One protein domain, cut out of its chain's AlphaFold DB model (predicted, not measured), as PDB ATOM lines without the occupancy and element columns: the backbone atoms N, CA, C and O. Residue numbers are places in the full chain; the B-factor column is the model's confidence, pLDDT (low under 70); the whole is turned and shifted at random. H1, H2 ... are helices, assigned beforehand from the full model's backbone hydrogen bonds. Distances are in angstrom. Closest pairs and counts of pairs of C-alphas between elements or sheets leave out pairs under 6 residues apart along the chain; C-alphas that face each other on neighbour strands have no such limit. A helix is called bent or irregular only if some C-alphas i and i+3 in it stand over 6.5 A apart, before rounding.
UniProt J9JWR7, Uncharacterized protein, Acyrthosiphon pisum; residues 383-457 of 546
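This is residues 383 to 457 of the 546 residues of an uncharacterized protein of Acyrthosiphon pisum (UniProt J9JWR7). Three helices, H2, H3 and H4, cross one another in a small core, and H1 packs by its last turn on H2, with residues 383 to 388 sticking out free. A wide loop, residues 396 to 411, leads from H1 back to H2. The printed part has 75 residues with four named helices, H1 to H4 in chain order, and no named strand; the class is all helix, with mostly crossed packing. It is compact, with a radius of gyration of the C-alphas of 11.8 A and spans of 34 by 26 by 18 A.

H1, residues 383 to 395, begins at C-alpha 383 (29.147, -49.110, -8.943) and is 18.1 A long. H2 is residues 412 to 422, 15.2 A. H3, residues 426 to 439, is 19.9 A. H4, residues 445 to 455, is 15.2 A and ends at C-alpha 455 (39.307, -58.137, -24.553); it is irregular, with C-alphas 446 and 449 7.2 A apart.

H1 touches H2 with residues 392 to 394 alone, closest at the C-alphas of Asp 393 and Ser 414, 4.6 A, at a steep tilt of 62 degrees, opposite ways. H2 is the hub, touching three helices. It touches H3 at a steep tilt of 49 degrees, opposite ways, closest at C-alphas Ser 419 and Glu 426, 5.3 A. It touches H4 at a steep tilt of 62 degrees, the same way, closest at C-alphas Phe 422 and Ala 453, 6.4 A. H3 touches H4 with residues 428 to 433 alone, about perpendicular at 80 degrees, closest at C-alphas Gly 432 and Asp 446, 4.6 A. H1 and H3 are apart; H1 and H4 are only just apart, 8.3 A at the closest. Every O i to N i+4 pair is within hydrogen-bond range in H1, H2 and H3, and 5 of 7 in H4.

The C-alphas of Phe 383 and Thr 439, the two farthest apart, are 34.8 A apart. The link H1 to H2 is long, the other two tight. The printed part has no cut, and no printed residue is under 70 in pLDDT.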
ATOM      1  N   PHE A 383      29.103 -48.177  -7.808       78.31
ATOM      2  CA  PHE A 383      29.147 -49.110  -8.943       78.31
ATOM      3  C   PHE A 383      28.972 -48.426 -10.297       78.31
ATOM      4  O   PHE A 383      29.452 -48.931 -11.310       78.31
ATOM      5  N   LYS A 384      28.239 -47.311 -10.329       81.88
ATOM      6  CA  LYS A 384      28.131 -46.459 -11.511       81.88
ATOM      7  C   LYS A 384      29.422 -45.669 -11.708       81.88
ATOM      8  O   LYS A 384      29.965 -45.715 -12.795       81.88
ATOM      9  N   GLU A 385      29.978 -45.078 -10.655       85.69
ATOM     10  CA  GLU A 385      31.274 -44.378 -10.725       85.69
ATOM     11  C   GLU A 385      32.401 -45.313 -11.190       85.69
ATOM     12  O   GLU A 385      33.180 -44.971 -12.073       85.69
ATOM     13  N   THR A 386      32.434 -46.546 -10.671       86.25
ATOM     14  CA  THR A 386      33.393 -47.576 -11.109       86.25
ATOM     15  C   THR A 386      33.195 -47.956 -12.579       86.25
ATOM     16  O   THR A 386      34.169 -48.206 -13.287       86.25
ATOM     17  N   TYR A 387      31.941 -48.036 -13.036       87.88
ATOM     18  CA  TYR A 387      31.623 -48.295 -14.440       87.88
ATOM     19  C   TYR A 387      32.090 -47.135 -15.317       87.88
ATOM     20  O   TYR A 387      32.815 -47.368 -16.277       87.88
ATOM     21  N   ASP A 388      31.721 -45.906 -14.962       89.88
ATOM     22  CA  ASP A 388      32.036 -44.698 -15.720       89.88
ATOM     23  C   ASP A 388      33.557 -44.508 -15.822       89.88
ATOM     24  O   ASP A 388      34.063 -44.245 -16.909       89.88
ATOM     25  N   GLN A 389      34.306 -44.755 -14.738       91.88
ATOM     26  CA  GLN A 389      35.771 -44.722 -14.753       91.88
ATOM     27  C   GLN A 389      36.372 -45.810 -15.652       91.88
ATOM     28  O   GLN A 389      37.268 -45.523 -16.441       91.88
ATOM     29  N   LEU A 390      35.876 -47.053 -15.563       92.00
ATOM     30  CA  LEU A 390      36.342 -48.139 -16.428       92.00
ATOM     31  C   LEU A 390      36.068 -47.821 -17.902       92.00
ATOM     32  O   LEU A 390      36.928 -48.054 -18.742       92.00
ATOM     33  N   LEU A 391      34.891 -47.286 -18.226       91.88
ATOM     34  CA  LEU A 391      34.544 -46.920 -19.597       91.88
ATOM     35  C   LEU A 391      35.371 -45.732 -20.091       91.88
ATOM     36  O   LEU A 391      35.864 -45.788 -21.212       91.88
ATOM     37  N   ALA A 392      35.588 -44.712 -19.260       92.44
ATOM     38  CA  ALA A 392      36.482 -43.606 -19.587       92.44
ATOM     39  C   ALA A 392      37.901 -44.105 -19.891       92.44
ATOM     40  O   ALA A 392      38.504 -43.682 -20.874       92.44
ATOM     41  N   ASP A 393      38.398 -45.063 -19.103       94.88
ATOM     42  CA  ASP A 393      39.713 -45.658 -19.323       94.88
ATOM     43  C   ASP A 393      39.783 -46.496 -20.599       94.88
ATOM     44  O   ASP A 393      40.816 -46.511 -21.257       94.88
ATOM     45  N   LEU A 394      38.701 -47.176 -20.979       93.31
ATOM     46  CA  LEU A 394      38.643 -47.946 -22.222       93.31
ATOM     47  C   LEU A 394      38.438 -47.069 -23.463       93.31
ATOM     48  O   LEU A 394      38.902 -47.429 -24.542       93.31
ATOM     49  N   ASN A 395      37.766 -45.926 -23.325       91.56
ATOM     50  CA  ASN A 395      37.482 -45.027 -24.441       91.56
ATOM     51  C   ASN A 395      38.747 -44.379 -25.014       91.56
ATOM     52  O   ASN A 395      38.738 -44.007 -26.179       91.56
ATOM     53  N   VAL A 396      39.857 -44.324 -24.267       93.06
ATOM     54  CA  VAL A 396      41.133 -43.797 -24.791       93.06
ATOM     55  C   VAL A 396      41.671 -44.601 -25.979       93.06
ATOM     56  O   VAL A 396      42.483 -44.080 -26.735       93.06
ATOM     57  N   PHE A 397      41.219 -45.844 -26.174       90.94
ATOM     58  CA  PHE A 397      41.563 -46.652 -27.347       90.94
ATOM     59  C   PHE A 397      40.741 -46.298 -28.598       90.94
ATOM     60  O   PHE A 397      41.079 -46.757 -29.684       90.94
ATOM     61  N   ASP A 398      39.674 -45.502 -28.474       89.25
ATOM     62  CA  ASP A 398      38.898 -45.004 -29.611       89.25
ATOM     63  C   ASP A 398      39.441 -43.641 -30.047       89.25
ATOM     64  O   ASP A 398      39.197 -42.619 -29.397       89.25
ATOM     65  N   SER A 399      40.164 -43.625 -31.167       89.69
ATOM     66  CA  SER A 399      40.779 -42.417 -31.727       89.69
ATOM     67  C   SER A 399      39.769 -41.322 -32.076       89.69
ATOM     68  O   SER A 399      40.123 -40.146 -32.066       89.69
ATOM     69  N   ASN A 400      38.491 -41.663 -32.286       87.44
ATOM     70  CA  ASN A 400      37.432 -40.678 -32.534       87.44
ATOM     71  C   ASN A 400      37.044 -39.875 -31.282       87.44
ATOM     72  O   ASN A 400      36.295 -38.906 -31.381       87.44
ATOM     73  N   THR A 401      37.495 -40.298 -30.099       85.94
ATOM     74  CA  THR A 401      37.202 -39.616 -28.828       85.94
ATOM     75  C   THR A 401      38.296 -38.633 -28.415       85.94
ATOM     76  O   THR A 401      38.146 -37.933 -27.410       85.94
ATOM     77  N   TRP A 402      39.401 -38.577 -29.161       91.56
ATOM     78  CA  TRP A 402      40.544 -37.740 -28.816       91.56
ATOM     79  C   TRP A 402      40.278 -36.266 -29.153       91.56
ATOM     80  O   TRP A 402      39.643 -35.969 -30.164       91.56
ATOM     81  N   PRO A 403      40.767 -35.318 -28.333       90.56
ATOM     82  CA  PRO A 403      40.747 -33.895 -28.681       90.56
ATOM     83  C   PRO A 403      41.557 -33.611 -29.954       90.56
ATOM     84  O   PRO A 403      42.617 -34.202 -30.119       90.56
ATOM     85  N   ASP A 404      41.151 -32.642 -30.782       86.00
ATOM     86  CA  ASP A 404      41.843 -32.318 -32.050       86.00
ATOM     87  C   ASP A 404      43.351 -32.033 -31.888       86.00
ATOM     88  O   ASP A 404      44.156 -32.404 -32.734       86.00
ATOM     89  N   ASN A 405      43.745 -31.393 -30.780       86.56
ATOM     90  CA  ASN A 405      45.138 -31.074 -30.444       86.56
ATOM     91  C   ASN A 405      45.519 -31.693 -29.092       86.56
ATOM     92  O   ASN A 405      45.692 -30.990 -28.091       86.56
ATOM     93  N   PHE A 406      45.597 -33.022 -29.039       88.62
ATOM     94  CA  PHE A 406      45.949 -33.743 -27.818       88.62
ATOM     95  C   PHE A 406      47.471 -33.815 -27.593       88.62
ATOM     96  O   PHE A 406      48.272 -33.887 -28.522       88.62
ATOM     97  N   ASN A 407      47.889 -33.806 -26.325       92.56
ATOM     98  CA  ASN A 407      49.282 -34.056 -25.945       92.56
ATOM     99  C   ASN A 407      49.602 -35.551 -26.102       92.56
ATOM    100  O   ASN A 407      48.769 -36.378 -25.746       92.56
ATOM    101  N   ILE A 408      50.818 -35.926 -26.513       91.12
ATOM    102  CA  ILE A 408      51.227 -37.341 -26.629       91.12
ATOM    103  C   ILE A 408      51.103 -38.144 -25.320       91.12
ATOM    104  O   ILE A 408      51.135 -39.364 -25.354       91.12
ATOM    105  N   GLN A 409      50.920 -37.509 -24.160       94.00
ATOM    106  CA  GLN A 409      50.635 -38.162 -22.874       94.00
ATOM    107  C   GLN A 409      49.132 -38.332 -22.578       94.00
ATOM    108  O   GLN A 409      48.758 -38.904 -21.556       94.00
ATOM    109  N   TYR A 410      48.244 -37.844 -23.449       94.31
ATOM    110  CA  TYR A 410      46.800 -38.045 -23.323       94.31
ATOM    111  C   TYR A 410      46.483 -39.541 -23.233       94.31
ATOM    112  O   TYR A 410      46.976 -40.333 -24.037       94.31
ATOM    113  N   GLY A 411      45.683 -39.923 -22.237       95.12
ATOM    114  CA  GLY A 411      45.318 -41.312 -21.960       95.12
ATOM    115  C   GLY A 411      46.354 -42.119 -21.167       95.12
ATOM    116  O   GLY A 411      46.007 -43.201 -20.703       95.12
ATOM    117  N   ASP A 412      47.570 -41.613 -20.918       96.62
ATOM    118  CA  ASP A 412      48.603 -42.363 -20.184       96.62
ATOM    119  C   ASP A 412      48.105 -42.819 -18.801       96.62
ATOM    120  O   ASP A 412      48.288 -43.974 -18.430       96.62
ATOM    121  N   ASP A 413      47.411 -41.956 -18.053       96.75
ATOM    122  CA  ASP A 413      46.880 -42.316 -16.730       96.75
ATOM    123  C   ASP A 413      45.799 -43.401 -16.793       96.75
ATOM    124  O   ASP A 413      45.707 -44.233 -15.888       96.75
ATOM    125  N   SER A 414      45.003 -43.427 -17.865       96.69
ATOM    126  CA  SER A 414      44.046 -44.508 -18.119       96.69
ATOM    127  C   SER A 414      44.772 -45.823 -18.373       96.69
ATOM    128  O   SER A 414      44.428 -46.840 -17.771       96.69
ATOM    129  N   ILE A 415      45.835 -45.800 -19.179       97.62
ATOM    130  CA  ILE A 415      46.675 -46.977 -19.424       97.62
ATOM    131  C   ILE A 415      47.338 -47.467 -18.136       97.62
ATOM    132  O   ILE A 415      47.342 -48.674 -17.890       97.62
ATOM    133  N   ARG A 416      47.824 -46.569 -17.269       97.81
ATOM    134  CA  ARG A 416      48.386 -46.945 -15.959       97.81
ATOM    135  C   ARG A 416      47.354 -47.626 -15.068       97.81
ATOM    136  O   ARG A 416      47.604 -48.723 -14.570       97.81
ATOM    137  N   ARG A 417      46.162 -47.033 -14.928       96.31
ATOM    138  CA  ARG A 417      45.063 -47.621 -14.141       96.31
ATOM    139  C   ARG A 417      44.661 -49.000 -14.655       96.31
ATOM    140  O   ARG A 417      44.510 -49.927 -13.858       96.31
ATOM    141  N   LEU A 418      44.514 -49.158 -15.972       96.38
ATOM    142  CA  LEU A 418      44.185 -50.453 -16.568       96.38
ATOM    143  C   LEU A 418      45.327 -51.459 -16.369       96.38
ATOM    144  O   LEU A 418      45.066 -52.605 -16.008       96.38
ATOM    145  N   SER A 419      46.582 -51.036 -16.525       96.94
ATOM    146  CA  SER A 419      47.750 -51.910 -16.352       96.94
ATOM    147  C   SER A 419      47.853 -52.459 -14.932       96.94
ATOM    148  O   SER A 419      48.019 -53.666 -14.743       96.94
ATOM    149  N   GLN A 420      47.647 -51.597 -13.934       95.25
ATOM    150  CA  GLN A 420      47.590 -51.985 -12.524       95.25
ATOM    151  C   GLN A 420      46.432 -52.953 -12.263       95.25
ATOM    152  O   GLN A 420      46.632 -54.015 -11.673       95.25
ATOM    153  N   LYS A 421      45.237 -52.637 -12.778       93.06
ATOM    154  CA  LYS A 421      44.039 -53.466 -12.610       93.06
ATOM    155  C   LYS A 421      44.192 -54.866 -13.203       93.06
ATOM    156  O   LYS A 421      43.767 -55.844 -12.592       93.06
ATOM    157  N   PHE A 422      44.807 -54.979 -14.380       95.19
ATOM    158  CA  PHE A 422      45.012 -56.263 -15.054       95.19
ATOM    159  C   PHE A 422      46.326 -56.952 -14.691       95.19
ATOM    160  O   PHE A 422      46.554 -58.075 -15.153       95.19
ATOM    161  N   LYS A 423      47.169 -56.332 -13.855       95.12
ATOM    162  CA  LYS A 423      48.488 -56.846 -13.460       95.12
ATOM    163  C   LYS A 423      49.336 -57.164 -14.691       95.12
ATOM    164  O   LYS A 423      49.730 -58.315 -14.908       95.12
ATOM    165  N   VAL A 424      49.518 -56.154 -15.536       95.50
ATOM    166  CA  VAL A 424      50.405 -56.177 -16.708       95.50
ATOM    167  C   VAL A 424      51.451 -55.070 -16.578       95.50
ATOM    168  O   VAL A 424      51.299 -54.170 -15.754       95.50
ATOM    169  N   ASP A 425      52.527 -55.158 -17.359       96.75
ATOM    170  CA  ASP A 425      53.632 -54.202 -17.279       96.75
ATOM    171  C   ASP A 425      53.203 -52.792 -17.715       96.75
ATOM    172  O   ASP A 425      52.874 -52.554 -18.877       96.75
ATOM    173  N   GLU A 426      53.216 -51.857 -16.765       97.56
ATOM    174  CA  GLU A 426      52.765 -50.478 -16.967       97.56
ATOM    175  C   GLU A 426      53.660 -49.720 -17.955       97.56
ATOM    176  O   GLU A 426      53.165 -48.981 -18.805       97.56
ATOM    177  N   ILE A 427      54.979 -49.904 -17.856       97.25
ATOM    178  CA  ILE A 427      55.956 -49.140 -18.640       97.25
ATOM    179  C   ILE A 427      55.827 -49.491 -20.122       97.25
ATOM    180  O   ILE A 427      55.727 -48.589 -20.959       97.25
ATOM    181  N   SER A 428      55.786 -50.787 -20.442       97.12
ATOM    182  CA  SER A 428      55.591 -51.262 -21.811       97.12
ATOM    183  C   SER A 428      54.219 -50.845 -22.329       97.12
ATOM    184  O   SER A 428      54.146 -50.259 -23.402       97.12
ATOM    185  N   ALA A 429      53.145 -51.002 -21.546       97.31
ATOM    186  CA  ALA A 429      51.808 -50.607 -21.989       97.31
ATOM    187  C   ALA A 429      51.701 -49.107 -22.324       97.31
ATOM    188  O   ALA A 429      51.117 -48.748 -23.346       97.31
ATOM    189  N   VAL A 430      52.285 -48.220 -21.508       97.62
ATOM    190  CA  VAL A 430      52.303 -46.772 -21.791       97.62
ATOM    191  C   VAL A 430      53.141 -46.462 -23.032       97.62
ATOM    192  O   VAL A 430      52.720 -45.656 -23.862       97.62
ATOM    193  N   ARG A 431      54.308 -47.103 -23.197       96.94
ATOM    194  CA  ARG A 431      55.136 -46.952 -24.405       96.94
ATOM    195  C   ARG A 431      54.374 -47.402 -25.653       96.94
ATOM    196  O   ARG A 431      54.258 -46.622 -26.593       96.94
ATOM    197  N   GLY A 432      53.787 -48.595 -25.613       96.75
ATOM    198  CA  GLY A 432      53.011 -49.155 -26.714       96.75
ATOM    199  C   GLY A 432      51.756 -48.343 -27.036       96.75
ATOM    200  O   GLY A 432      51.403 -48.196 -28.199       96.75
ATOM    201  N   PHE A 433      51.101 -47.737 -26.041       97.00
ATOM    202  CA  PHE A 433      49.966 -46.847 -26.300       97.00
ATOM    203  C   PHE A 433      50.379 -45.540 -26.989       97.00
ATOM    204  O   PHE A 433      49.628 -45.002 -27.798       97.00
ATOM    205  N   ARG A 434      51.573 -45.014 -26.702       95.75
ATOM    206  CA  ARG A 434      52.110 -43.855 -27.430       95.75
ATOM    207  C   ARG A 434      52.424 -44.212 -28.882       95.75
ATOM    208  O   ARG A 434      52.018 -43.471 -29.766       95.75
ATOM    209  N   GLU A 435      53.015 -45.378 -29.126       95.62
ATOM    210  CA  GLU A 435      53.240 -45.897 -30.483       95.62
ATOM    211  C   GLU A 435      51.924 -46.154 -31.242       95.62
ATOM    212  O   GLU A 435      51.806 -45.818 -32.422       95.62
ATOM    213  N   PHE A 436      50.896 -46.668 -30.560       95.25
ATOM    214  CA  PHE A 436      49.547 -46.790 -31.120       95.25
ATOM    215  C   PHE A 436      48.981 -45.431 -31.546       95.25
ATOM    216  O   PHE A 436      48.343 -45.341 -32.588       95.25
ATOM    217  N   LYS A 437      49.224 -44.357 -30.788       93.88
ATOM    218  CA  LYS A 437      48.771 -43.009 -31.172       93.88
ATOM    219  C   LYS A 437      49.462 -42.492 -32.435       93.88
ATOM    220  O   LYS A 437      48.812 -41.810 -33.220       93.88
ATOM    221  N   ASP A 438      50.729 -42.842 -32.642       92.62
ATOM    222  CA  ASP A 438      51.494 -42.432 -33.826       92.62
ATOM    223  C   ASP A 438      51.108 -43.227 -35.087       92.62
ATOM    224  O   ASP A 438      51.118 -42.687 -36.193       92.62
ATOM    225  N   THR A 439      50.776 -44.513 -34.934       93.19
ATOM    226  CA  THR A 439      50.596 -45.455 -36.059       93.19
ATOM    227  C   THR A 439      49.146 -45.845 -36.330       93.19
ATOM    228  O   THR A 439      48.812 -46.215 -37.454       93.19
ATOM    229  N   LEU A 440      48.292 -45.784 -35.305       90.94
ATOM    230  CA  LEU A 440      46.948 -46.366 -35.256       90.94
ATOM    231  C   LEU A 440      46.909 -47.883 -35.529       90.94
ATOM    232  O   LEU A 440      45.848 -48.422 -35.845       90.94
ATOM    233  N   ASP A 441      48.038 -48.587 -35.386       91.38
ATOM    234  CA  ASP A 441      48.094 -50.042 -35.533       91.38
ATOM    235  C   ASP A 441      47.611 -50.739 -34.255       91.38
ATOM    236  O   ASP A 441      48.183 -50.584 -33.181       91.38
ATOM    237  N   GLU A 442      46.572 -51.564 -34.354       84.88
ATOM    238  CA  GLU A 442      46.060 -52.329 -33.212       84.88
ATOM    239  C   GLU A 442      47.021 -53.440 -32.729       84.88
ATOM    240  O   GLU A 442      46.790 -54.024 -31.666       84.88
ATOM    241  N   ASN A 443      48.092 -53.736 -33.477       87.75
ATOM    242  CA  ASN A 443      49.017 -54.846 -33.224       87.75
ATOM    243  C   ASN A 443      50.365 -54.425 -32.609       87.75
ATOM    244  O   ASN A 443      51.388 -55.062 -32.863       87.75
ATOM    245  N   ILE A 444      50.381 -53.396 -31.759       93.31
ATOM    246  CA  ILE A 444      51.593 -53.011 -31.020       93.31
ATOM    247  C   ILE A 444      51.949 -54.069 -29.961       93.31
ATOM    248  O   ILE A 444      51.178 -54.321 -29.029       93.31
ATOM    249  N   GLU A 445      53.145 -54.661 -30.064       92.06
ATOM    250  CA  GLU A 445      53.597 -55.758 -29.190       92.06
ATOM    251  C   GLU A 445      53.615 -55.349 -27.708       92.06
ATOM    252  O   GLU A 445      53.108 -56.072 -26.850       92.06
ATOM    253  N   ASP A 446      54.099 -54.143 -27.408       94.75
ATOM    254  CA  ASP A 446      54.154 -53.594 -26.048       94.75
ATOM    255  C   ASP A 446      52.768 -53.364 -25.411       94.75
ATOM    256  O   ASP A 446      52.632 -53.316 -24.185       94.75
ATOM    257  N   LEU A 447      51.722 -53.249 -26.233       94.06
ATOM    258  CA  LEU A 447      50.340 -53.000 -25.814       94.06
ATOM    259  C   LEU A 447      49.489 -54.283 -25.775       94.06
ATOM    260  O   LEU A 447      48.385 -54.308 -25.217       94.06
ATOM    261  N   LYS A 448      50.003 -55.370 -26.350       91.88
ATOM    262  CA  LYS A 448      49.314 -56.646 -26.574       91.88
ATOM    263  C   LYS A 448      48.808 -57.298 -25.293       91.88
ATOM    264  O   LYS A 448      47.664 -57.740 -25.232       91.88
ATOM    265  N   ASN A 449      49.620 -57.309 -24.237       92.75
ATOM    266  CA  ASN A 449      49.224 -57.895 -22.953       92.75
ATOM    267  C   ASN A 449      48.036 -57.151 -22.328       92.75
ATOM    268  O   ASN A 449      47.117 -57.777 -21.798       92.75
ATOM    269  N   LEU A 450      48.033 -55.817 -22.423       95.00
ATOM    270  CA  LEU A 450      46.952 -54.990 -21.899       95.00
ATOM    271  C   LEU A 450      45.672 -55.151 -22.728       95.00
ATOM    272  O   LEU A 450      44.603 -55.402 -22.171       95.00
ATOM    273  N   THR A 451      45.770 -55.053 -24.055       92.88
ATOM    274  CA  THR A 451      44.606 -55.194 -24.945       92.88
ATOM    275  C   THR A 451      44.011 -56.598 -24.882       92.88
ATOM    276  O   THR A 451      42.786 -56.737 -24.863       92.88
ATOM    277  N   SER A 452      44.844 -57.634 -24.752       92.75
ATOM    278  CA  SER A 452      44.404 -59.013 -24.526       92.75
ATOM    279  C   SER A 452      43.656 -59.156 -23.191       92.75
ATOM    280  O   SER A 452      42.550 -59.705 -23.143       92.75
ATOM    281  N   ALA A 453      44.171 -58.565 -22.106       94.38
ATOM    282  CA  ALA A 453      43.492 -58.563 -20.808       94.38
ATOM    283  C   ALA A 453      42.126 -57.851 -20.849       94.38
ATOM    284  O   ALA A 453      41.142 -58.362 -20.316       94.38
ATOM    285  N   ILE A 454      42.042 -56.711 -21.542       94.00
ATOM    286  CA  ILE A 454      40.795 -55.955 -21.734       94.00
ATOM    287  C   ILE A 454      39.770 -56.782 -22.520       94.00
ATOM    288  O   ILE A 454      38.629 -56.951 -22.083       94.00
ATOM    289  N   LYS A 455      40.174 -57.335 -23.671       93.00
ATOM    290  CA  LYS A 455      39.307 -58.137 -24.553       93.00
ATOM    291  C   LYS A 455      38.850 -59.454 -23.892       93.00
ATOM    292  O   LYS A 455      37.836 -60.032 -24.302       93.00
ATOM    293  N   THR A 456      39.560 -59.909 -22.853       95.06
ATOM    294  CA  THR A 456      39.229 -61.104 -22.057       95.06
ATOM    295  C   THR A 456      37.966 -60.921 -21.212       95.06
ATOM    296  O   THR A 456      37.310 -61.909 -20.892       95.06
ATOM    297  N   ILE A 457      37.560 -59.691 -20.891       93.69
ATOM    298  CA  ILE A 457      36.315 -59.443 -20.151       93.69
ATOM    299  C   ILE A 457      35.117 -59.832 -21.023       93.69
ATOM    300  O   ILE A 457      34.884 -59.239 -22.077       93.69
TER     301      ILE A 457